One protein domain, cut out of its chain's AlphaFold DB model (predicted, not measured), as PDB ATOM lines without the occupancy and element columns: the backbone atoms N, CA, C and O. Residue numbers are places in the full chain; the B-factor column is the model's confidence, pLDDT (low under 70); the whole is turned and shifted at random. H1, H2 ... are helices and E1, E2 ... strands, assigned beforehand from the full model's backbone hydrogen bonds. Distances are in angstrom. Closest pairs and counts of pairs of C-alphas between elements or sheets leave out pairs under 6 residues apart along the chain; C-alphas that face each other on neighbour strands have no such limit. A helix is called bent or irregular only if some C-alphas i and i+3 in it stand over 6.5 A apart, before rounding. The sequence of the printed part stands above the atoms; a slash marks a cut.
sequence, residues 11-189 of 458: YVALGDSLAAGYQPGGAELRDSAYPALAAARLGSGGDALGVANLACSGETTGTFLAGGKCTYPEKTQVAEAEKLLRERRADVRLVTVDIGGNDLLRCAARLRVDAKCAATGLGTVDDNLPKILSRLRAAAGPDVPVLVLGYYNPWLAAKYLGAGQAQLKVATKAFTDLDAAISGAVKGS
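What this domain is: This is residues 11 to 189 of the 458 residues of a protein of Phycicoccus sp. HDW14 (UniProt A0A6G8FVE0). A small parallel sheet of four strands sits toward one end of an elongated body, with H2 over one face and H4 and H6b, an arm of the bent helix H6, over the other, as three layers. H8 and the other arm, H6a, run side by side away from the sheet, and H8 alone reaches on to the far end, where H7 folds back on it. The printed part has 179 residues, with eight named helices and four named strands, in the order E1 H1 H2 E2 H3 H4 E3 H5 H6 E4 H7 H8; the class is mixed and the sheet's order E2 E1 E3 E4. It is compact, with a radius of gyration of the C-alphas of 16.6 A and spans of 51 by 32 by 30 A.

How they stand to each other: E1, residues 11 to 15, is an inner strand. H1, residues 17 to 20, and H2, residues 34 to 45, lie on the same face of the sheet; H2's height over it is 9.0 A. E2, residues 50 to 53, is parallel to E1, with N 13 and O 52 at 2.9 A, within hydrogen-bond range. H3, residues 61 to 66, touches H4, residues 77 to 87, closest at the C-alphas of Phe 64 and Gln 77, 5.2 A. E3, residues 92 to 98, is parallel to E1, with N 12 and O 94 at 3.0 A. H4 lies over E1 and E3, on the opposite face from H2. H5, residues 101 to 105, precedes H6, residues 115 to 140, assigned as one helix by its hydrogen bonds but bent: C-alphas 127 and 130 are 6.7 A apart. Its arms are H6a, residues 115 to 127, and H6b, residues 130 to 140. H5 touches H6a, closest at the C-alphas of Asp 103 and Gly 121, 4.8 A. H6b touches H4 at a shallow tilt of 22 degrees, the same way, closest at the C-alphas of Leu 85 and Ala 140, 5.1 A. E4, residues 146 to 148, is parallel to E3, with N 147 and O 95 at 2.9 A. E1, H1 H2, E2 and E3, H5 H6, E4 are strand-helix-strand units, parallel neighbour strands with helices between; E2, H3 H4, E3 is a split one, with E1 between its strands; each crossover is right-handed. H7, residues 155 to 160, and H8, residues 165 to 188, form a helical hairpin, closest at the C-alphas of Trp 155 and Leu 168, 6.0 A. H8 touches H6a at a shallow tilt of 11 degrees, the same way, closest at the C-alphas of Asp 126 and Ala 181, 5.9 A. Every O i to N i+4 pair is within hydrogen-bond range in H4, H5, H6a and H6b; the figures are 5 of 8 in H2, 1 of 2 in H3 and H7, and 18 of 20 in H8, while H1 is too short for such a pair.

Where its parts are: E1 begins at C-alpha 11 (130.678, 112.590, 193.530). From first to last C-alpha, H2 is 18.4 A, H4 15.6 A, E3 17.7 A, H6a 18.3 A, H6b 15.1 A and H8 34.6 A. H2 and H8 are only just irregular, with C-alphas 42 and 45 at 6.9 A and C-alphas 166 and 169 at 6.51 A. H8 ends at C-alpha 188 (153.306, 106.562, 197.482).

The domain as a whole: The two C-alphas farthest apart, of Ala 90 and Ala 166, are 50.8 A apart. The printed part has no cut, and the link from H1 to H2, 13 residues, is long. The mean pLDDT of the printed part is 86.0; residues 44 to 47, 109 to 112, 152 to 168 and 189 are under 70.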
ATOM      1  N   TYR A  11     129.775 113.148 192.532       95.06
ATOM      2  CA  TYR A  11     130.678 112.590 193.530       95.06
ATOM      3  C   TYR A  11     130.549 111.061 193.494       95.06
ATOM      4  O   TYR A  11     129.470 110.506 193.703       95.06
ATOM      5  N   VAL A  12     131.655 110.374 193.198       96.69
ATOM      6  CA  VAL A  12     131.735 108.907 193.232       96.69
ATOM      7  C   VAL A  12     132.246 108.463 194.604       96.69
ATOM      8  O   VAL A  12     133.361 108.810 194.994       96.69
ATOM      9  N   ALA A  13     131.448 107.687 195.333       97.25
ATOM     10  CA  ALA A  13     131.812 107.160 196.643       97.25
ATOM     11  C   ALA A  13     132.079 105.654 196.567       97.25
ATOM     12  O   ALA A  13     131.237 104.882 196.101       97.25
ATOM     13  N   LEU A  14     133.267 105.261 197.026       97.88
ATOM     14  CA  LEU A  14     133.791 103.899 196.994       97.88
ATOM     15  C   LEU A  14     134.221 103.474 198.395       97.88
ATOM     16  O   LEU A  14     134.633 104.295 199.215       97.88
ATOM     17  N   GLY A  15     134.187 102.173 198.653       95.44
ATOM     18  CA  GLY A  15     134.625 101.601 199.914       95.44
ATOM     19  C   GLY A  15     133.707 100.513 200.441       95.44
ATOM     20  O   GLY A  15     133.061  99.784 199.677       95.44
ATOM     21  N   ASP A  16     133.675 100.411 201.768       94.06
ATOM     22  CA  ASP A  16     132.879  99.432 202.492       94.06
ATOM     23  C   ASP A  16     131.541  99.972 203.051       94.06
ATOM     24  O   ASP A  16     130.998 100.989 202.615       94.06
ATOM     25  N   SER A  17     130.998  99.243 204.022       92.56
ATOM     26  CA  SER A  17     129.903  99.589 204.933       92.56
ATOM     27  C   SER A  17     129.833 101.057 205.369       92.56
ATOM     28  O   SER A  17     128.728 101.594 205.447       92.56
ATOM     29  N   LEU A  18     130.963 101.716 205.649       90.62
ATOM     30  CA  LEU A  18     130.971 103.118 206.084       90.62
ATOM     31  C   LEU A  18     130.495 104.065 204.972       90.62
ATOM     32  O   LEU A  18     129.597 104.879 205.190       90.62
ATOM     33  N   ALA A  19     131.017 103.897 203.756       93.69
ATOM     34  CA  ALA A  19     130.560 104.636 202.580       93.69
ATOM     35  C   ALA A  19     129.145 104.213 202.141       93.69
ATOM     36  O   ALA A  19     128.363 105.052 201.691       93.69
ATOM     37  N   ALA A  20     128.768 102.946 202.343       93.38
ATOM     38  CA  ALA A  20     127.417 102.451 202.068       93.38
ATOM     39  C   ALA A  20     126.342 102.927 203.076       93.38
ATOM     40  O   ALA A  20     125.151 102.769 202.810       93.38
ATOM     41  N   GLY A  21     126.727 103.505 204.222       91.25
ATOM     42  CA  GLY A  21     125.790 103.955 205.263       91.25
ATOM     43  C   GLY A  21     125.199 102.827 206.111       91.25
ATOM     44  O   GLY A  21     124.038 102.916 206.520       91.25
ATOM     45  N   TYR A  22     125.960 101.753 206.335       90.50
ATOM     46  CA  TYR A  22     125.515 100.557 207.052       90.50
ATOM     47  C   TYR A  22     125.054 100.850 208.490       90.50
ATOM     48  O   TYR A  22     125.756 101.503 209.260       90.50
ATOM     49  N   GLN A  23     123.898 100.303 208.865       86.12
ATOM     50  CA  GLN A  23     123.273 100.455 210.179       86.12
ATOM     51  C   GLN A  23     123.218  99.127 210.953       86.12
ATOM     52  O   GLN A  23     123.100  98.055 210.346       86.12
ATOM     53  N   PRO A  24     123.211  99.166 212.300       72.69
ATOM     54  CA  PRO A  24     122.871  98.004 213.120       72.69
ATOM     55  C   PRO A  24     121.538  97.385 212.670       72.69
ATOM     56  O   PRO A  24     120.518  98.065 212.613       72.69
ATOM     57  N   GLY A  25     121.552  96.093 212.330       74.19
ATOM     58  CA  GLY A  25     120.403  95.387 211.744       74.19
ATOM     59  C   GLY A  25     120.499  95.129 210.233       74.19
ATOM     60  O   GLY A  25     119.706  94.347 209.723       74.19
ATOM     61  N   GLY A  26     121.486  95.696 209.529       78.44
ATOM     62  CA  GLY A  26     121.829  95.299 208.154       78.44
ATOM     63  C   GLY A  26     121.364  96.233 207.032       78.44
ATOM     64  O   GLY A  26     121.617  95.937 205.866       78.44
ATOM     65  N   ALA A  27     120.698  97.346 207.351       85.31
ATOM     66  CA  ALA A  27     120.282  98.339 206.358       85.31
ATOM     67  C   ALA A  27     121.464  99.209 205.882       85.31
ATOM     68  O   ALA A  27     122.331  99.555 206.677       85.31
ATOM     69  N   GLU A  28     121.475  99.610 204.609       90.38
ATOM     70  CA  GLU A  28     122.467 100.527 204.018       90.38
ATOM     71  C   GLU A  28     121.781 101.848 203.629       90.38
ATOM     72  O   GLU A  28     121.178 101.946 202.558       90.38
ATOM     73  N   LEU A  29     121.832 102.864 204.499       89.50
ATOM     74  CA  LEU A  29     121.127 104.141 204.307       89.50
ATOM     75  C   LEU A  29     121.932 105.115 203.427       89.50
ATOM     76  O   LEU A  29     122.366 106.170 203.885       89.50
ATOM     77  N   ARG A  30     122.156 104.760 202.154       90.44
ATOM     78  CA  ARG A  30     123.034 105.513 201.228       90.44
ATOM     79  C   ARG A  30     122.695 107.002 201.103       90.44
ATOM     80  O   ARG A  30     123.618 107.808 201.000       90.44
ATOM     81  N   ASP A  31     121.415 107.361 201.165       88.69
ATOM     82  CA  ASP A  31     120.931 108.737 200.975       88.69
ATOM     83  C   ASP A  31     121.114 109.637 202.215       88.69
ATOM     84  O   ASP A  31     121.023 110.859 202.115       88.69
ATOM     85  N   SER A  32     121.421 109.053 203.380       85.81
ATOM     86  CA  SER A  32     121.823 109.767 204.604       85.81
ATOM     87  C   SER A  32     123.233 109.396 205.089       85.81
ATOM     88  O   SER A  32     123.678 109.861 206.138       85.81
ATOM     89  N   ALA A  33     123.962 108.587 204.316       91.81
ATOM     90  CA  ALA A  33     125.345 108.211 204.574       91.81
ATOM     91  C   ALA A  33     126.300 109.409 204.422       91.81
ATOM     92  O   ALA A  33     125.959 110.426 203.809       91.81
ATOM     93  N   TYR A  34     127.544 109.272 204.907       92.50
ATOM     94  CA  TYR A  34     128.532 110.353 204.804       92.50
ATOM     95  C   TYR A  34     128.715 110.891 203.366       92.50
ATOM     96  O   TYR A  34     128.885 112.104 203.240       92.50
ATOM     97  N   PRO A  35     128.631 110.090 202.274       94.31
ATOM     98  CA  PRO A  35     128.725 110.630 200.921       94.31
ATOM     99  C   PRO A  35     127.605 111.612 200.572       94.31
ATOM    100  O   PRO A  35     127.893 112.684 200.049       94.31
ATOM    101  N   ALA A  36     126.352 111.310 200.921       92.25
ATOM    102  CA  ALA A  36     125.224 112.214 200.697       92.25
ATOM    103  C   ALA A  36     125.342 113.486 201.557       92.25
ATOM    104  O   ALA A  36     125.196 114.603 201.058       92.25
ATOM    105  N   LEU A  37     125.715 113.334 202.833       91.25
ATOM    106  CA  LEU A  37     125.919 114.450 203.764       91.25
ATOM    107  C   LEU A  37     127.125 115.341 203.413       91.25
ATOM    108  O   LEU A  37     127.157 116.514 203.800       91.25
ATOM    109  N   ALA A  38     128.123 114.804 202.708       91.31
ATOM    110  CA  ALA A  38     129.242 115.562 202.158       91.31
ATOM    111  C   ALA A  38     128.865 116.226 200.824       91.31
ATOM    112  O   ALA A  38     129.167 117.402 200.637       91.31
ATOM    113  N   ALA A  39     128.140 115.534 199.940       91.62
ATOM    114  CA  ALA A  39     127.648 116.098 198.685       91.62
ATOM    115  C   ALA A  39     126.740 117.314 198.914       91.62
ATOM    116  O   ALA A  39     126.956 118.362 198.310       91.62
ATOM    117  N   ALA A  40     125.801 117.218 199.860       89.12
ATOM    118  CA  ALA A  40     124.915 118.319 200.237       89.12
ATOM    119  C   ALA A  40     125.675 119.550 200.771       89.12
ATOM    120  O   ALA A  40     125.274 120.683 200.511       89.12
ATOM    121  N   ARG A  41     126.795 119.347 201.484       88.00
ATOM    122  CA  ARG A  41     127.666 120.436 201.968       88.00
ATOM    123  C   ARG A  41     128.573 121.013 200.881       88.00
ATOM    124  O   ARG A  41     128.860 122.201 200.914       88.00
ATOM    125  N   LEU A  42     129.034 120.200 199.932       86.25
ATOM    126  CA  LEU A  42     129.858 120.661 198.809       86.25
ATOM    127  C   LEU A  42     129.018 121.405 197.757       86.25
ATOM    128  O   LEU A  42     129.478 122.393 197.195       86.25
ATOM    129  N   GLY A  43     127.776 120.968 197.531       77.44
ATOM    130  CA  GLY A  43     126.848 121.587 196.581       77.44
ATOM    131  C   GLY A  43     126.156 122.862 197.076       77.44
ATOM    132  O   GLY A  43     125.513 123.554 196.289       77.44
ATOM    133  N   SER A  44     126.313 123.246 198.350       62.84
ATOM    134  CA  SER A  44     125.684 124.461 198.897       62.84
ATOM    135  C   SER A  44     126.255 125.776 198.336       62.84
ATOM    136  O   SER A  44     125.822 126.849 198.749       62.84
ATOM    137  N   GLY A  45     127.236 125.708 197.427       61.47
ATOM    138  CA  GLY A  45     127.779 126.846 196.681       61.47
ATOM    139  C   GLY A  45     127.030 127.200 195.387       61.47
ATOM    140  O   GLY A  45     127.325 128.242 194.810       61.47
ATOM    141  N   GLY A  46     126.080 126.371 194.930       60.06
ATOM    142  CA  GLY A  46     125.213 126.666 193.776       60.06
ATOM    143  C   GLY A  46     124.950 125.472 192.853       60.06
ATOM    144  O   GLY A  46     123.832 125.318 192.370       60.06
ATOM    145  N   ASP A  47     125.943 124.600 192.668       69.50
ATOM    146  CA  ASP A  47     125.825 123.385 191.855       69.50
ATOM    147  C   ASP A  47     125.435 122.181 192.724       69.50
ATOM    148  O   ASP A  47     126.209 121.739 193.576       69.50
ATOM    149  N   ALA A  48     124.256 121.601 192.491       80.31
ATOM    150  CA  ALA A  48     123.844 120.375 193.171       80.31
ATOM    151  C   ALA A  48     124.756 119.197 192.771       80.31
ATOM    152  O   ALA A  48     124.849 118.839 191.598       80.31
ATOM    153  N   LEU A  49     125.421 118.590 193.759       89.00
ATOM    154  CA  LEU A  49     126.369 117.495 193.553       89.00
ATOM    155  C   LEU A  49     125.668 116.141 193.751       89.00
ATOM    156  O   LEU A  49     125.327 115.771 194.873       89.00
ATOM    157  N   GLY A  50     125.445 115.404 192.663       92.31
ATOM    158  CA  GLY A  50     124.876 114.055 192.700       92.31
ATOM    159  C   GLY A  50     125.848 113.027 193.289       92.31
ATOM    160  O   GLY A  50     127.062 113.231 193.267       92.31
ATOM    161  N   VAL A  51     125.336 111.895 193.787       94.38
ATOM    162  CA  VAL A  51     126.161 110.838 194.405       94.38
ATOM    163  C   VAL A  51     125.983 109.489 193.710       94.38
ATOM    164  O   VAL A  51     124.914 108.881 193.759       94.38
ATOM    165  N   ALA A  52     127.071 108.976 193.137       95.06
ATOM    166  CA  ALA A  52     127.196 107.581 192.726       95.06
ATOM    167  C   ALA A  52     127.817 106.777 193.876       95.06
ATOM    168  O   ALA A  52     129.041 106.716 194.015       95.06
ATOM    169  N   ASN A  53     126.977 106.187 194.730       95.56
ATOM    170  CA  ASN A  53     127.435 105.401 195.874       95.56
ATOM    171  C   ASN A  53     127.581 103.923 195.476       95.56
ATOM    172  O   ASN A  53     126.627 103.141 195.532       95.56
ATOM    173  N   LEU A  54     128.795 103.571 195.049       95.81
ATOM    174  CA  LEU A  54     129.185 102.237 194.585       95.81
ATOM    175  C   LEU A  54     129.748 101.352 195.717       95.81
ATOM    176  O   LEU A  54     130.168 100.230 195.452       95.81
ATOM    177  N   ALA A  55     129.769 101.833 196.962       95.75
ATOM    178  CA  ALA A  55     130.339 101.123 198.104       95.75
ATOM    179  C   ALA A  55     129.524  99.887 198.540       95.75
ATOM    180  O   ALA A  55     128.316  99.794 198.293       95.75
ATOM    181  N   CYS A  56     130.176  98.949 199.238       93.81
ATOM    182  CA  CYS A  56     129.633  97.621 199.549       93.81
ATOM    183  C   CYS A  56     129.923  97.163 200.991       93.81
ATOM    184  O   CYS A  56     131.078  97.014 201.389       93.81
ATOM    185  N   SER A  57     128.889  96.856 201.780       92.88
ATOM    186  CA  SER A  57     129.077  96.421 203.173       92.88
ATOM    187  C   SER A  57     129.918  95.151 203.326       92.88
ATOM    188  O   SER A  57     129.536  94.057 202.901       92.88
ATOM    189  N   GLY A  58     131.062  95.278 204.004       90.38
ATOM    190  CA  GLY A  58     132.027  94.197 204.200       90.38
ATOM    191  C   GLY A  58     132.997  93.961 203.031       90.38
ATOM    192  O   GLY A  58     133.519  92.851 202.922       90.38
ATOM    193  N   GLU A  59     133.187  94.936 202.137       94.81
ATOM    194  CA  GLU A  59     134.228  94.931 201.096       94.81
ATOM    195  C   GLU A  59     135.643  94.947 201.705       94.81
ATOM    196  O   GLU A  59     135.904  95.656 202.677       94.81
ATOM    197  N   THR A  60     136.562  94.173 201.122       95.81
ATOM    198  CA  THR A  60     137.995  94.129 201.478       95.81
ATOM    199  C   THR A  60     138.844  94.661 200.329       95.81
ATOM    200  O   THR A  60     138.404  94.625 199.182       95.81
ATOM    201  N   THR A  61     140.092  95.069 200.568       96.44
ATOM    202  CA  THR A  61     140.990  95.512 199.478       96.44
ATOM    203  C   THR A  61     141.216  94.442 198.404       96.44
ATOM    204  O   THR A  61     141.403  94.769 197.232       96.44
ATOM    205  N   GLY A  62     141.155  93.160 198.784       96.94
ATOM    206  CA  GLY A  62     141.212  92.034 197.852       96.94
ATOM    207  C   GLY A  62     139.953  91.916 196.987       96.94
ATOM    208  O   GLY A  62     140.052  91.888 195.762       96.94
ATOM    209  N   THR A  63     138.766  91.890 197.599       96.62
ATOM    210  CA  THR A  63     137.487  91.757 196.868       96.62
ATOM    211  C   THR A  63     137.114  93.022 196.084       96.62
ATOM    212  O   THR A  63     136.525  92.921 195.012       96.62
ATOM    213  N   PHE A  64     137.580  94.199 196.507       97.31
ATOM    214  CA  PHE A  64     137.486  95.448 195.743       97.31
ATOM    215  C   PHE A  64     138.170  95.331 194.365       97.31
ATOM    216  O   PHE A  64     137.672  95.870 193.374       97.31
ATOM    217  N   LEU A  65     139.299  94.606 194.295       97.56
ATOM    218  CA  LEU A  65     140.078  94.358 193.073       97.56
ATOM    219  C   LEU A  65     139.639  93.111 192.288       97.56
ATOM    220  O   LEU A  65     139.749  93.114 191.063       97.56
ATOM    221  N   ALA A  66     139.209  92.049 192.977       96.88
ATOM    222  CA  ALA A  66     138.947  90.724 192.399       96.88
ATOM    223  C   ALA A  66     137.452  90.356 192.280       96.88
ATOM    224  O   ALA A  66     137.114  89.375 191.620       96.88
ATOM    225  N   GLY A  67     136.559  91.133 192.895       94.12
ATOM    226  CA  GLY A  67     135.122  90.867 192.965       94.12
ATOM    227  C   GLY A  67     134.740  89.869 194.063       94.12
ATOM    228  O   GLY A  67     135.489  89.622 195.008       94.12
ATOM    229  N   GLY A  68     133.540  89.298 193.939       87.69
ATOM    230  CA  GLY A  68     133.057  88.201 194.788       87.69
ATOM    231  C   GLY A  68     132.402  88.602 196.115       87.69
ATOM    232  O   GLY A  68     131.916  87.723 196.822       87.69
ATOM    233  N   LYS A  69     132.346  89.899 196.455       91.00
ATOM    234  CA  LYS A  69     131.660  90.396 197.661       91.00
ATOM    235  C   LYS A  69     130.302  91.044 197.367       91.00
ATOM    236  O   LYS A  69     129.307  90.642 197.963       91.00
ATOM    237  N   CYS A  70     130.265  92.014 196.455       90.94
ATOM    238  CA  CYS A  70     129.038  92.562 195.873       90.94
ATOM    239  C   CYS A  70     129.009  92.314 194.360       90.94
ATOM    240  O   CYS A  70     130.054  92.174 193.721       90.94
ATOM    241  N   THR A  71     127.804  92.272 193.792       92.19
ATOM    242  CA  THR A  71     127.590  92.139 192.347       92.19
ATOM    243  C   THR A  71     127.652  93.509 191.677       92.19
ATOM    244  O   THR A  71     126.863  94.392 192.011       92.19
ATOM    245  N   TYR A  72     128.541  93.647 190.696       92.56
ATOM    246  CA  TYR A  72     128.660  94.808 189.809       92.56
ATOM    247  C   TYR A  72     128.554  94.342 188.348       92.56
ATOM    248  O   TYR A  72     129.032  93.237 188.063       92.56
ATOM    249  N   PRO A  73     127.988  95.143 187.427       94.31
ATOM    250  CA  PRO A  73     128.094  94.920 185.982       94.31
ATOM    251  C   PRO A  73     129.530  94.602 185.531       94.31
ATOM    252  O   PRO A  73     129.778  93.542 184.955       94.31
ATOM    253  N   GLU A  74     130.502  95.426 185.927       95.12
ATOM    254  CA  GLU A  74     131.931  95.229 185.643       95.12
ATOM    255  C   GLU A  74     132.628  94.275 186.642       95.12
ATOM    256  O   GLU A  74     133.850  94.284 186.813       95.12
ATOM    257  N   LYS A  75     131.850  93.412 187.314       95.12
ATOM    258  CA  LYS A  75     132.254  92.314 188.227       95.12
ATOM    259  C   LYS A  75     132.974  92.720 189.520       95.12
ATOM    260  O   LYS A  75     132.996  91.936 190.467       95.12
ATOM    261  N   THR A  76     133.568  93.910 189.580       97.44
ATOM    262  CA  THR A  76     134.414  94.391 190.685       97.44
ATOM    263  C   THR A  76     134.149  95.872 190.955       97.44
ATOM    264  O   THR A  76     133.907  96.629 190.013       97.44
ATOM    265  N   GLN A  77     134.248  96.307 192.218       97.19
ATOM    266  CA  GLN A  77     133.984  97.707 192.580       97.19
ATOM    267  C   GLN A  77     134.953  98.670 191.868       97.19
ATOM    268  O   GLN A  77     134.549  99.736 191.407       97.19
ATOM    269  N   VAL A  78     136.223  98.272 191.711       97.94
ATOM    270  CA  VAL A  78     137.223  99.076 190.989       97.94
ATOM    271  C   VAL A  78     136.910  99.230 189.498       97.94
ATOM    272  O   VAL A  78     137.129 100.310 188.963       97.94
ATOM    273  N   ALA A  79     136.406  98.194 188.820       97.75
ATOM    274  CA  ALA A  79     136.139  98.266 187.382       97.75
ATOM    275  C   ALA A  79     134.857  99.055 187.080       97.75
ATOM    276  O   ALA A  79     134.837  99.839 186.133       97.75
ATOM    277  N   GLU A  80     133.833  98.932 187.933       97.31
ATOM    278  CA  GLU A  80     132.616  99.750 187.849       97.31
ATOM    279  C   GLU A  80     132.960 101.241 188.003       97.31
ATOM    280  O   GLU A  80     132.537 102.086 187.211       97.31
ATOM    281  N   ALA A  81     133.826 101.553 188.975       97.44
ATOM    282  CA  ALA A  81     134.370 102.889 189.161       97.44
ATOM    283  C   ALA A  81     135.210 103.347 187.960       97.44
ATOM    284  O   ALA A  81     135.018 104.455 187.476       97.44
ATOM    285  N   GLU A  82     136.123 102.519 187.440       98.12
ATOM    286  CA  GLU A  82     136.928 102.858 186.260       98.12
ATOM    287  C   GLU A  82     136.073 103.155 185.024       98.12
ATOM    288  O   GLU A  82     136.431 104.054 184.263       98.12
ATOM    289  N   LYS A  83     134.967 102.430 184.822       97.12
ATOM    290  CA  LYS A  83     134.004 102.681 183.745       97.12
ATOM    291  C   LYS A  83     133.325 104.038 183.935       97.12
ATOM    292  O   LYS A  83     133.475 104.915 183.084       97.12
ATOM    293  N   LEU A  84     132.688 104.251 185.088       96.19
ATOM    294  CA  LEU A  84     132.000 105.502 185.422       96.19
ATOM    295  C   LEU A  84     132.931 106.728 185.340       96.19
ATOM    296  O   LEU A  84     132.563 107.751 184.767       96.19
ATOM    297  N   LEU A  85     134.156 106.615 185.861       97.00
ATOM    298  CA  LEU A  85     135.163 107.683 185.856       97.00
ATOM    299  C   LEU A  85     135.689 108.021 184.454       97.00
ATOM    300  O   LEU A  85     136.157 109.137 184.252       97.00
ATOM    301  N   ARG A  86     135.624 107.090 183.492       95.94
ATOM    302  CA  ARG A  86     135.972 107.345 182.082       95.94
ATOM    303  C   ARG A  86     134.791 107.936 181.314       95.94
ATOM    304  O   ARG A  86     134.985 108.886 180.564       95.94
ATOM    305  N   GLU A  87     133.587 107.405 181.519       95.25
ATOM    306  CA  GLU A  87     132.366 107.813 180.808       95.25
ATOM    307  C   GLU A  87     131.846 109.190 181.250       95.25
ATOM    308  O   GLU A  87     131.472 110.004 180.411       95.25
ATOM    309  N   ARG A  88     131.859 109.485 182.557       94.12
ATOM    310  CA  ARG A  88     131.338 110.737 183.148       94.12
ATOM    311  C   ARG A  88     132.449 111.699 183.597       94.12
ATOM    312  O   ARG A  88     132.217 112.568 184.432       94.12
ATOM    313  N   ARG A  89     133.671 111.568 183.064       90.94
ATOM    314  CA  ARG A  89     134.880 112.270 183.556       90.94
ATOM    315  C   ARG A  89     134.738 113.792 183.687       90.94
ATOM    316  O   ARG A  89     135.278 114.368 184.625       90.94
ATOM    317  N   ALA A  90     134.011 114.436 182.771       91.94
ATOM    318  CA  ALA A  90     133.772 115.884 182.789       91.94
ATOM    319  C   ALA A  90     132.817 116.342 183.913       91.94
ATOM    320  O   ALA A  90     132.838 117.512 184.301       91.94
ATOM    321  N   ASP A  91     132.025 115.429 184.475       92.75
ATOM    322  CA  ASP A  91     131.040 115.708 185.524       92.75
ATOM    323  C   ASP A  91     131.566 115.396 186.924       92.75
ATOM    324  O   ASP A  91     131.129 116.009 187.898       92.75
ATOM    325  N   VAL A  92     132.516 114.466 187.051       94.75
ATOM    326  CA  VAL A  92     133.049 114.080 188.360       94.75
ATOM    327  C   VAL A  92     133.799 115.258 188.997       94.75
ATOM    328  O   VAL A  92     134.622 115.923 188.366       94.75
ATOM    329  N   ARG A  93     133.488 115.544 190.263       93.81
ATOM    330  CA  ARG A  93     134.116 116.595 191.088       93.81
ATOM    331  C   ARG A  93     134.922 116.023 192.251       93.81
ATOM    332  O   ARG A  93     135.820 116.690 192.752       93.81
ATOM    333  N   LEU A  94     134.601 114.803 192.684       94.44
ATOM    334  CA  LEU A  94     135.229 114.140 193.824       94.44
ATOM    335  C   LEU A  94     135.139 112.616 193.695       94.44
ATOM    336  O   LEU A  94     134.109 112.083 193.277       94.44
ATOM    337  N   VAL A  95     136.193 111.927 194.135       97.25
ATOM    338  CA  VAL A  95     136.161 110.501 194.471       97.25
ATOM    339  C   VAL A  95     136.620 110.320 195.917       97.25
ATOM    340  O   VAL A  95     137.684 110.825 196.282       97.25
ATOM    341  N   THR A  96     135.865 109.577 196.727       97.06
ATOM    342  CA  THR A  96     136.351 109.064 198.023       97.06
ATOM    343  C   THR A  96     136.492 107.551 197.984       97.06
ATOM    344  O   THR A  96     135.737 106.862 197.298       97.06
ATOM    345  N   VAL A  97     137.471 107.038 198.729       96.56
ATOM    346  CA  VAL A  97     137.695 105.606 198.940       96.56
ATOM    347  C   VAL A  97     137.831 105.341 200.439       96.56
ATOM    348  O   VAL A  97     138.666 105.959 201.096       96.56
ATOM    349  N   ASP A  98     137.036 104.418 200.968       93.56
ATOM    350  CA  ASP A  98     137.025 104.031 202.386       93.56
ATOM    351  C   ASP A  98     137.127 102.499 202.503       93.56
ATOM    352  O   ASP A  98     136.124 101.785 202.444       93.56
ATOM    353  N   ILE A  99     138.360 101.973 202.486       94.19
ATOM    354  CA  ILE A  99     138.626 100.535 202.313       94.19
ATOM    355  C   ILE A  99     139.848 100.055 203.111       94.19
ATOM    356  O   ILE A  99     140.871 100.735 203.183       94.19
ATOM    357  N   GLY A 100     139.755  98.846 203.673       90.12
ATOM    358  CA  GLY A 100     140.807  98.192 204.465       90.12
ATOM    359  C   GLY A 100     140.360  97.741 205.858       90.12
ATOM    360  O   GLY A 100     140.970  96.848 206.445       90.12
ATOM    361  N   GLY A 101     139.253  98.277 206.374       87.56
ATOM    362  CA  GLY A 101     138.702  97.913 207.681       87.56
ATOM    363  C   GLY A 101     138.346  96.429 207.765       87.56
ATOM    364  O   GLY A 101     138.743  95.748 208.710       87.56
ATOM    365  N   ASN A 102     137.677  95.876 206.748       90.25
ATOM    366  CA  ASN A 102     137.289  94.457 206.730       90.25
ATOM    367  C   ASN A 102     138.470  93.490 206.562       90.25
ATOM    368  O   ASN A 102     138.391  92.347 207.021       90.25
ATOM    369  N   ASP A 103     139.586  93.942 205.982       91.31
ATOM    370  CA  ASP A 103     140.834  93.178 205.921       91.31
ATOM    371  C   ASP A 103     141.404  92.906 207.330       91.31
ATOM    372  O   ASP A 103     142.115  91.910 207.510       91.31
ATOM    373  N   LEU A 104     141.046  93.738 208.321       86.81
ATOM    374  CA  LEU A 104     141.393  93.603 209.742       86.81
ATOM    375  C   LEU A 104     140.231  93.084 210.611       86.81
ATOM    376  O   LEU A 104     140.468  92.267 211.497       86.81
ATOM    377  N   LEU A 105     138.982  93.517 210.393       81.00
ATOM    378  CA  LEU A 105     137.835  93.159 211.249       81.00
ATOM    379  C   LEU A 105     137.574  91.646 211.288       81.00
ATOM    380  O   LEU A 105     137.223  91.117 212.340       81.00
ATOM    381  N   ARG A 106     137.846  90.927 210.190       82.56
ATOM    382  CA  ARG A 106     137.819  89.449 210.133       82.56
ATOM    383  C   ARG A 106     138.760  88.760 211.137       82.56
ATOM    384  O   ARG A 106     138.563  87.591 211.449       82.56
ATOM    385  N   CYS A 107     139.766  89.474 211.644       81.31
ATOM    386  CA  CYS A 107     140.721  89.000 212.646       81.31
ATOM    387  C   CYS A 107     140.273  89.273 214.092       81.31
ATOM    388  O   CYS A 107     141.014  88.960 215.028       81.31
ATOM    389  N   ALA A 108     139.092  89.869 214.293       72.75
ATOM    390  CA  ALA A 108     138.532  90.167 215.602       72.75
ATOM    391  C   ALA A 108     137.254  89.354 215.865       72.75
ATOM    392  O   ALA A 108     136.265  89.461 215.146       72.75
ATOM    393  N   ALA A 109     137.245  88.568 216.943       66.75
ATOM    394  CA  ALA A 109     136.102  87.753 217.346       66.75
ATOM    395  C   ALA A 109     135.950  87.741 218.872       66.75
ATOM    396  O   ALA A 109     136.925  87.571 219.602       66.75
ATOM    397  N   ARG A 110     134.713  87.897 219.372       60.12
ATOM    398  CA  ARG A 110     134.372  87.828 220.813       60.12
ATOM    399  C   ARG A 110     135.307  88.679 221.701       60.12
ATOM    400  O   ARG A 110     135.841  88.196 222.697       60.12
ATOM    401  N   LEU A 111     135.520  89.941 221.309       59.72
ATOM    402  CA  LEU A 111     136.416  90.913 221.962       59.72
ATOM    403  C   LEU A 111     137.908  90.507 222.027       59.72
ATOM    404  O   LEU A 111     138.652  91.046 222.844       59.72
ATOM    405  N   ARG A 112     138.368  89.588 221.169       65.31
ATOM    406  CA  ARG A 112     139.787  89.237 220.987       65.31
ATOM    407  C   ARG A 112     140.228  89.513 219.551       65.31
ATOM    408  O   ARG A 112     139.479  89.214 218.627       65.31
ATOM    409  N   VAL A 113     141.441  90.032 219.377       73.06
ATOM    410  CA  VAL A 113     142.091  90.254 218.079       73.06
ATOM    411  C   VAL A 113     143.252  89.272 217.921       73.06
ATOM    412  O   VAL A 113     144.107  89.170 218.803       73.06
ATOM    413  N   ASP A 114     143.302  88.565 216.793       82.44
ATOM    414  CA  ASP A 114     144.487  87.816 216.373       82.44
ATOM    415  C   ASP A 114     145.489  88.785 215.722       82.44
ATOM    416  O   ASP A 114     145.262  89.311 214.630       82.44
ATOM    417  N   ALA A 115     146.612  89.023 216.404       81.38
ATOM    418  CA  ALA A 115     147.654  89.940 215.949       81.38
ATOM    419  C   ALA A 115     148.413  89.449 214.700       81.38
ATOM    420  O   ALA A 115     148.907  90.273 213.931       81.38
ATOM    421  N   LYS A 116     148.498  88.131 214.464       85.69
ATOM    422  CA  LYS A 116     149.124  87.565 213.259       85.69
ATOM    423  C   LYS A 116     148.194  87.740 212.060       85.69
ATOM    424  O   LYS A 116     148.637  88.213 211.018       85.69
ATOM    425  N   CYS A 117     146.909  87.434 212.232       87.56
ATOM    426  CA  CYS A 117     145.882  87.712 211.231       87.56
ATOM    427  C   CYS A 117     145.831  89.213 210.904       87.56
ATOM    428  O   CYS A 117     145.856  89.575 209.731       87.56
ATOM    429  N   ALA A 118     145.839  90.092 211.916       85.12
ATOM    430  CA  ALA A 118     145.830  91.541 211.710       85.12
ATOM    431  C   ALA A 118     147.057  92.025 210.917       85.12
ATOM    432  O   ALA A 118     146.904  92.831 210.003       85.12
ATOM    433  N   ALA A 119     148.253  91.487 211.187       86.00
ATOM    434  CA  ALA A 119     149.454  91.781 210.401       86.00
ATOM    435  C   ALA A 119     149.347  91.298 208.938       86.00
ATOM    436  O   ALA A 119     149.752  92.012 208.024       86.00
ATOM    437  N   THR A 120     148.751  90.125 208.688       90.62
ATOM    438  CA  THR A 120     148.441  89.658 207.322       90.62
ATOM    439  C   THR A 120     147.379  90.533 206.641       90.62
ATOM    440  O   THR A 120     147.483  90.803 205.445       90.62
ATOM    441  N   GLY A 121     146.388  91.023 207.390       89.62
ATOM    442  CA  GLY A 121     145.400  91.994 206.920       89.62
ATOM    443  C   GLY A 121     146.047  93.305 206.477       89.62
ATOM    444  O   GLY A 121     145.854  93.715 205.338       89.62
ATOM    445  N   LEU A 122     146.890  93.896 207.326       90.25
ATOM    446  CA  LEU A 122     147.662  95.104 207.019       90.25
ATOM    447  C   LEU A 122     148.545  94.926 205.777       90.25
ATOM    448  O   LEU A 122     148.464  95.741 204.865       90.25
ATOM    449  N   GLY A 123     149.291  93.820 205.675       91.44
ATOM    450  CA  GLY A 123     150.080  93.510 204.476       91.44
ATOM    451  C   GLY A 123     149.230  93.380 203.202       91.44
ATOM    452  O   GLY A 123     149.648  93.813 202.133       91.44
ATOM    453  N   THR A 124     148.000  92.860 203.319       94.19
ATOM    454  CA  THR A 124     147.037  92.811 202.201       94.19
ATOM    455  C   THR A 124     146.628  94.222 201.758       94.19
ATOM    456  O   THR A 124     146.539  94.481 200.557       94.19
ATOM    457  N   VAL A 125     146.418  95.143 202.708       93.94
ATOM    458  CA  VAL A 125     146.091  96.552 202.429       93.94
ATOM    459  C   VAL A 125     147.279  97.280 201.793       93.94
ATOM    460  O   VAL A 125     147.095  97.912 200.753       93.94
ATOM    461  N   ASP A 126     148.487  97.148 202.352       91.19
ATOM    462  CA  ASP A 126     149.724  97.740 201.815       91.19
ATOM    463  C   ASP A 126     149.998  97.302 200.367       91.19
ATOM    464  O   ASP A 126     150.391  98.117 199.529       91.19
ATOM    465  N   ASP A 127     149.752  96.029 200.044       94.88
ATOM    466  CA  ASP A 127     149.915  95.516 198.686       94.88
ATOM    467  C   ASP A 127     148.819  96.009 197.733       94.88
ATOM    468  O   ASP A 127     149.098  96.246 196.555       94.88
ATOM    469  N   ASN A 128     147.559  96.102 198.168       96.94
ATOM    470  CA  ASN A 128     146.419  96.306 197.265       96.94
ATOM    471  C   ASN A 128     145.965  97.760 197.134       96.94
ATOM    472  O   ASN A 128     145.601  98.174 196.031       96.94
ATOM    473  N   LEU A 129     146.018  98.557 198.201       95.75
ATOM    474  CA  LEU A 129     145.562  99.945 198.168       95.75
ATOM    475  C   LEU A 129     146.337 100.798 197.140       95.75
ATOM    476  O   LEU A 129     145.678 101.485 196.359       95.75
ATOM    477  N   PRO A 130     147.675 100.704 196.983       95.56
ATOM    478  CA  PRO A 130     148.380 101.400 195.900       95.56
ATOM    479  C   PRO A 130     147.912 100.986 194.493       95.56
ATOM    480  O   PRO A 130     147.862 101.821 193.589       95.56
ATOM    481  N   LYS A 131     147.515  99.716 194.296       96.56
ATOM    482  CA  LYS A 131     146.954  99.228 193.020       96.56
ATOM    483  C   LYS A 131     145.583  99.862 192.751       96.56
ATOM    484  O   LYS A 131     145.332 100.312 191.634       96.56
ATOM    485  N   ILE A 132     144.728  99.937 193.776       97.38
ATOM    486  CA  ILE A 132     143.413 100.600 193.729       97.38
ATOM    487  C   ILE A 132     143.580 102.088 193.389       97.38
ATOM    488  O   ILE A 132     142.988 102.568 192.425       97.38
ATOM    489  N   LEU A 133     144.430 102.813 194.124       96.56
ATOM    490  CA  LEU A 133     144.621 104.254 193.925       96.56
ATOM    491  C   LEU A 133     145.244 104.584 192.567       96.56
ATOM    492  O   LEU A 133     144.842 105.567 191.951       96.56
ATOM    493  N   SER A 134     146.172 103.757 192.074       96.00
ATOM    494  CA  SER A 134     146.733 103.891 190.724       96.00
ATOM    495  C   SER A 134     145.647 103.770 189.644       96.00
ATOM    496  O   SER A 134     145.510 104.661 188.806       96.00
ATOM    497  N   ARG A 135     144.805 102.727 189.718       97.12
ATOM    498  CA  ARG A 135     143.678 102.498 188.791       97.12
ATOM    499  C   ARG A 135     142.663 103.642 188.803       97.12
ATOM    500  O   ARG A 135     142.346 104.199 187.751       97.12
ATOM    501  N   LEU A 136     142.208 104.046 189.991       97.31
ATOM    502  CA  LEU A 136     141.220 105.118 190.141       97.31
ATOM    503  C   LEU A 136     141.763 106.475 189.665       97.31
ATOM    504  O   LEU A 136     141.063 107.181 188.945       97.31
ATOM    505  N   ARG A 137     143.018 106.826 189.989       95.31
ATOM    506  CA  ARG A 137     143.648 108.081 189.531       95.31
ATOM    507  C   ARG A 137     143.900 108.089 188.020       95.31
ATOM    508  O   ARG A 137     143.720 109.126 187.388       95.31
ATOM    509  N   ALA A 138     144.241 106.947 187.417       95.81
ATOM    510  CA  ALA A 138     144.373 106.833 185.963       95.81
ATOM    511  C   ALA A 138     143.032 107.043 185.229       95.81
ATOM    512  O   ALA A 138     142.992 107.732 184.207       95.81
ATOM    513  N   ALA A 139     141.932 106.495 185.760       96.69
ATOM    514  CA  ALA A 139     140.597 106.680 185.190       96.69
ATOM    515  C   ALA A 139     140.060 108.109 185.398       96.69
ATOM    516  O   ALA A 139     139.648 108.749 184.429       96.69
ATOM    517  N   ALA A 140     140.124 108.625 186.630       94.94
ATOM    518  CA  ALA A 140     139.608 109.943 187.005       94.94
ATOM    519  C   ALA A 140     140.399 111.105 186.370       94.94
ATOM    520  O   ALA A 140     139.808 112.085 185.923       94.94
ATOM    521  N   GLY A 141     141.725 110.979 186.268       91.88
ATOM    522  CA  GLY A 141     142.610 112.021 185.744       91.88
ATOM    523  C   GLY A 141     143.310 112.860 186.818       91.88
ATOM    524  O   GLY A 141     143.156 112.597 188.010       91.88
ATOM    525  N   PRO A 142     144.112 113.859 186.402       89.94
ATOM    526  CA  PRO A 142     144.868 114.705 187.324       89.94
ATOM    527  C   PRO A 142     143.996 115.755 188.029       89.94
ATOM    528  O   PRO A 142     144.334 116.175 189.131       89.94
ATOM    529  N   ASP A 143     142.887 116.161 187.407       88.88
ATOM    530  CA  ASP A 143     142.036 117.273 187.851       88.88
ATOM    531  C   ASP A 143     140.978 116.846 188.884       88.88
ATOM    532  O   ASP A 143     140.438 117.679 189.611       88.88
ATOM    533  N   VAL A 144     140.683 115.543 188.965       92.62
ATOM    534  CA  VAL A 144     139.677 114.979 189.872       92.62
ATOM    535  C   VAL A 144     140.349 114.508 191.171       92.62
ATOM    536  O   VAL A 144     141.155 113.573 191.139       92.62
ATOM    537  N   PRO A 145     140.020 115.089 192.341       92.81
ATOM    538  CA  PRO A 145     140.602 114.664 193.609       92.81
ATOM    539  C   PRO A 145     140.120 113.259 194.000       92.81
ATOM    540  O   PRO A 145     138.932 113.032 194.227       92.81
ATOM    541  N   VAL A 146     141.070 112.325 194.128       94.62
ATOM    542  CA  VAL A 146     140.849 110.979 194.687       94.62
ATOM    543  C   VAL A 146     141.358 110.950 196.127       94.62
ATOM    544  O   VAL A 146     142.556 110.730 196.376       94.62
ATOM    545  N   LEU A 147     140.438 111.206 197.057       93.88
ATOM    546  CA  LEU A 147     140.658 111.172 198.500       93.88
ATOM    547  C   LEU A 147     140.512 109.744 199.036       93.88
ATOM    548  O   LEU A 147     139.750 108.937 198.506       93.88
ATOM    549  N   VAL A 148     141.223 109.447 200.121       92.12
ATOM    550  CA  VAL A 148     141.101 108.183 200.860       92.12
ATOM    551  C   VAL A 148     140.850 108.534 202.313       92.12
ATOM    552  O   VAL A 148     141.518 109.426 202.839       92.12
ATOM    553  N   LEU A 149     139.873 107.881 202.931       88.88
ATOM    554  CA  LEU A 149     139.508 108.128 204.319       88.88
ATOM    555  C   LEU A 149     140.258 107.171 205.252       88.88
ATOM    556  O   LEU A 149     140.555 106.034 204.886       88.88
ATOM    557  N   GLY A 150     140.589 107.660 206.446       82.19
ATOM    558  CA  GLY A 150     141.091 106.844 207.548       82.19
ATOM    559  C   GLY A 150     139.935 106.338 208.410       82.19
ATOM    560  O   GLY A 150     138.928 107.028 208.579       82.19
ATOM    561  N   TYR A 151     140.082 105.144 208.980       74.62
ATOM    562  CA  TYR A 151     139.066 104.557 209.852       74.62
ATOM    563  C   TYR A 151     139.122 105.150 211.262       74.62
ATOM    564  O   TYR A 151     140.190 105.258 211.868       74.62
ATOM    565  N   TYR A 152     137.954 105.423 211.848       68.12
ATOM    566  CA  TYR A 152     137.855 105.601 213.296       68.12
ATOM    567  C   TYR A 152     138.234 104.298 214.020       68.12
ATOM    568  O   TYR A 152     138.102 103.202 213.477       68.12
ATOM    569  N   ASN A 153     138.691 104.396 215.269       68.00
ATOM    570  CA  ASN A 153     139.035 103.229 216.086       68.00
ATOM    571  C   ASN A 153     137.804 102.755 216.892       68.00
ATOM    572  O   ASN A 153     137.542 103.323 217.959       68.00
ATOM    573  N   PRO A 154     137.066 101.704 216.471       63.78
ATOM    574  CA  PRO A 154     135.861 101.254 217.177       63.78
ATOM    575  C   PRO A 154     136.156 100.721 218.587       63.78
ATOM    576  O   PRO A 154     135.273 100.684 219.443       63.78
ATOM    577  N   TRP A 155     137.404 100.338 218.869       62.78
ATOM    578  CA  TRP A 155     137.811  99.812 220.172       62.78
ATOM    579  C   TRP A 155     138.008 100.905 221.217       62.78
ATOM    580  O   TRP A 155     137.981 100.604 222.408       62.78
ATOM    581  N   LEU A 156     138.124 102.173 220.809       63.12
ATOM    582  CA  LEU A 156     138.170 103.287 221.752       63.12
ATOM    583  C   LEU A 156     136.889 103.333 222.606       63.12
ATOM    584  O   LEU A 156     136.980 103.524 223.814       63.12
ATOM    585  N   ALA A 157     135.722 103.024 222.026       58.41
ATOM    586  CA  ALA A 157     134.461 102.890 222.763       58.41
ATOM    587  C   ALA A 157     134.496 101.758 223.813       58.41
ATOM    588  O   ALA A 157     133.974 101.916 224.916       58.41
ATOM    589  N   ALA A 158     135.171 100.636 223.527       57.31
ATOM    590  CA  ALA A 158     135.298  99.524 224.474       57.31
ATOM    591  C   ALA A 158     136.067  99.923 225.752       57.31
ATOM    592  O   ALA A 158     135.724  99.458 226.839       57.31
ATOM    593  N   LYS A 159     137.031 100.857 225.647       58.28
ATOM    594  CA  LYS A 159     137.719 101.463 226.804       58.28
ATOM    595  C   LYS A 159     136.731 102.124 227.770       58.28
ATOM    596  O   LYS A 159     136.845 101.913 228.976       58.28
ATOM    597  N   TYR A 160     135.788 102.910 227.243       57.19
ATOM    598  CA  TYR A 160     134.774 103.625 228.029       57.19
ATOM    599  C   TYR A 160     133.717 102.675 228.605       57.19
ATOM    600  O   TYR A 160     133.322 102.824 229.756       57.19
ATOM    601  N   LEU A 161     133.338 101.635 227.855       58.16
ATOM    602  CA  LEU A 161     132.405 100.588 228.297       58.16
ATOM    603  C   LEU A 161     133.031  99.552 229.260       58.16
ATOM    604  O   LEU A 161     132.401  98.546 229.577       58.16
ATOM    605  N   GLY A 162     134.281  99.748 229.700       55.41
ATOM    606  CA  GLY A 162     134.989  98.849 230.622       55.41
ATOM    607  C   GLY A 162     135.375  97.479 230.042       55.41
ATOM    608  O   GLY A 162     135.960  96.654 230.745       55.41
ATOM    609  N   ALA A 163     135.091  97.223 228.764       52.28
ATOM    610  CA  ALA A 163     135.242  95.922 228.128       52.28
ATOM    611  C   ALA A 163     136.594  95.778 227.408       52.28
ATOM    612  O   ALA A 163     137.059  96.677 226.714       52.28
ATOM    613  N   GLY A 164     137.227  94.605 227.518       53.78
ATOM    614  CA  GLY A 164     138.353  94.239 226.649       53.78
ATOM    615  C   GLY A 164     139.647  95.054 226.822       53.78
ATOM    616  O   GLY A 164     140.448  95.088 225.892       53.78
ATOM    617  N   GLN A 165     139.900  95.665 227.989       58.66
ATOM    618  CA  GLN A 165     141.089  96.500 228.273       58.66
ATOM    619  C   GLN A 165     142.434  95.892 227.805       58.66
ATOM    620  O   GLN A 165     143.275  96.597 227.253       58.66
ATOM    621  N   ALA A 166     142.636  94.577 227.951       57.41
ATOM    622  CA  ALA A 166     143.856  93.896 227.494       57.41
ATOM    623  C   ALA A 166     143.999  93.827 225.955       57.41
ATOM    624  O   ALA A 166     145.109  93.758 225.431       57.41
ATOM    625  N   GLN A 167     142.881  93.851 225.228       60.97
ATOM    626  CA  GLN A 167     142.804  93.770 223.765       60.97
ATOM    627  C   GLN A 167     142.743  95.158 223.109       60.97
ATOM    628  O   GLN A 167     143.232  95.322 221.993       60.97
ATOM    629  N   LEU A 168     142.271  96.180 223.836       66.94
ATOM    630  CA  LEU A 168     142.277  97.591 223.429       66.94
ATOM    631  C   LEU A 168     143.625  98.038 222.843       66.94
ATOM    632  O   LEU A 168     143.642  98.728 221.827       66.94
ATOM    633  N   LYS A 169     144.753  97.642 223.452       72.56
ATOM    634  CA  LYS A 169     146.100  98.011 222.979       72.56
ATOM    635  C   LYS A 169     146.446  97.371 221.630       72.56
ATOM    636  O   LYS A 169     147.014  98.044 220.777       72.56
ATOM    637  N   VAL A 170     146.094  96.097 221.435       72.38
ATOM    638  CA  VAL A 170     146.325  95.365 220.176       72.38
ATOM    639  C   VAL A 170     145.454  95.950 219.070       72.38
ATOM    640  O   VAL A 170     145.952  96.282 217.998       72.38
ATOM    641  N   ALA A 171     144.169  96.143 219.360       71.25
ATOM    642  CA  ALA A 171     143.196  96.643 218.406       71.25
ATOM    643  C   ALA A 171     143.458  98.107 218.015       71.25
ATOM    644  O   ALA A 171     143.476  98.431 216.832       71.25
ATOM    645  N   THR A 172     143.767  98.972 218.988       76.50
ATOM    646  CA  THR A 172     144.174 100.363 218.723       76.50
ATOM    647  C   THR A 172     145.423 100.405 217.853       76.50
ATOM    648  O   THR A 172     145.424 101.129 216.864       76.50
ATOM    649  N   LYS A 173     146.453  99.591 218.150       81.25
ATOM    650  CA  LYS A 173     147.644  99.529 217.294       81.25
ATOM    651  C   LYS A 173     147.277  99.109 215.869       81.25
ATOM    652  O   LYS A 173     147.697  99.781 214.944       81.25
ATOM    653  N   ALA A 174     146.461  98.069 215.689       77.44
ATOM    654  CA  ALA A 174     146.077  97.591 214.361       77.44
ATOM    655  C   ALA A 174     145.322  98.653 213.532       77.44
ATOM    656  O   ALA A 174     145.596  98.801 212.346       77.44
ATOM    657  N   PHE A 175     144.427  99.439 214.145       77.25
ATOM    658  CA  PHE A 175     143.748 100.548 213.457       77.25
ATOM    659  C   PHE A 175     144.674 101.754 213.199       77.25
ATOM    660  O   PHE A 175     144.580 102.370 212.142       77.25
ATOM    661  N   THR A 176     145.621 102.062 214.093       82.69
ATOM    662  CA  THR A 176     146.664 103.078 213.837       82.69
ATOM    663  C   THR A 176     147.649 102.639 212.745       82.69
ATOM    664  O   THR A 176     148.059 103.456 211.926       82.69
ATOM    665  N   ASP A 177     148.002 101.354 212.691       83.50
ATOM    666  CA  ASP A 177     148.818 100.775 211.621       83.50
ATOM    667  C   ASP A 177     148.075 100.835 210.272       83.50
ATOM    668  O   ASP A 177     148.696 101.104 209.246       83.50
ATOM    669  N   LEU A 178     146.748 100.642 210.269       82.69
ATOM    670  CA  LEU A 178     145.903 100.759 209.075       82.69
ATOM    671  C   LEU A 178     145.850 102.201 208.550       82.69
ATOM    672  O   LEU A 178     146.035 102.417 207.355       82.69
ATOM    673  N   ASP A 179     145.659 103.191 209.424       84.88
ATOM    674  CA  ASP A 179     145.712 104.609 209.037       84.88
ATOM    675  C   ASP A 179     147.107 105.017 208.517       84.88
ATOM    676  O   ASP A 179     147.233 105.751 207.533       84.88
ATOM    677  N   ALA A 180     148.172 104.455 209.101       85.81
ATOM    678  CA  ALA A 180     149.536 104.627 208.609       85.81
ATOM    679  C   ALA A 180     149.755 103.984 207.223       85.81
ATOM    680  O   ALA A 180     150.395 104.607 206.370       85.81
ATOM    681  N   ALA A 181     149.199 102.794 206.968       84.19
ATOM    682  CA  ALA A 181     149.222 102.125 205.663       84.19
ATOM    683  C   ALA A 181     148.449 102.926 204.600       84.19
ATOM    684  O   ALA A 181     148.976 103.204 203.520       84.19
ATOM    685  N   ILE A 182     147.243 103.407 204.931       85.50
ATOM    686  CA  ILE A 182     146.434 104.302 204.085       85.50
ATOM    687  C   ILE A 182     147.216 105.582 203.755       85.50
ATOM    688  O   ILE A 182     147.413 105.920 202.583       85.50
ATOM    689  N   SER A 183     147.761 106.247 204.776       86.56
ATOM    690  CA  SER A 183     148.629 107.420 204.634       86.56
ATOM    691  C   SER A 183     149.869 107.147 203.772       86.56
ATOM    692  O   SER A 183     150.310 108.025 203.024       86.56
ATOM    693  N   GLY A 184     150.450 105.949 203.869       85.12
ATOM    694  CA  GLY A 184     151.581 105.494 203.064       85.12
ATOM    695  C   GLY A 184     151.211 105.307 201.594       85.12
ATOM    696  O   GLY A 184     151.873 105.870 200.719       85.12
ATOM    697  N   ALA A 185     150.119 104.592 201.315       85.88
ATOM    698  CA  ALA A 185     149.615 104.341 199.967       85.88
ATOM    699  C   ALA A 185     149.213 105.636 199.241       85.88
ATOM    700  O   ALA A 185     149.547 105.810 198.066       85.88
ATOM    701  N   VAL A 186     148.567 106.580 199.939       85.88
ATOM    702  CA  VAL A 186     148.196 107.897 199.390       85.88
ATOM    703  C   VAL A 186     149.429 108.684 198.943       85.88
ATOM    704  O   VAL A 186     149.443 109.180 197.811       85.88
ATOM    705  N   LYS A 187     150.465 108.759 199.793       83.62
ATOM    706  CA  LYS A 187     151.743 109.445 199.510       83.62
ATOM    707  C   LYS A 187     152.547 108.739 198.413       83.62
ATOM    708  O   LYS A 187     153.105 109.396 197.540       83.62
ATOM    709  N   GLY A 188     152.583 107.406 198.439       73.88
ATOM    710  CA  GLY A 188     153.306 106.562 197.482       73.88
ATOM    711  C   GLY A 188     152.665 106.445 196.094       73.88
ATOM    712  O   GLY A 188     153.286 105.865 195.205       73.88
ATOM    713  N   SER A 189     151.460 106.999 195.910       66.25
ATOM    714  CA  SER A 189     150.691 106.978 194.651       66.25
ATOM    715  C   SER A 189     150.314 108.387 194.157       66.25
ATOM    716  O   SER A 189     149.333 108.549 193.426       66.25
TER     717      SER A 189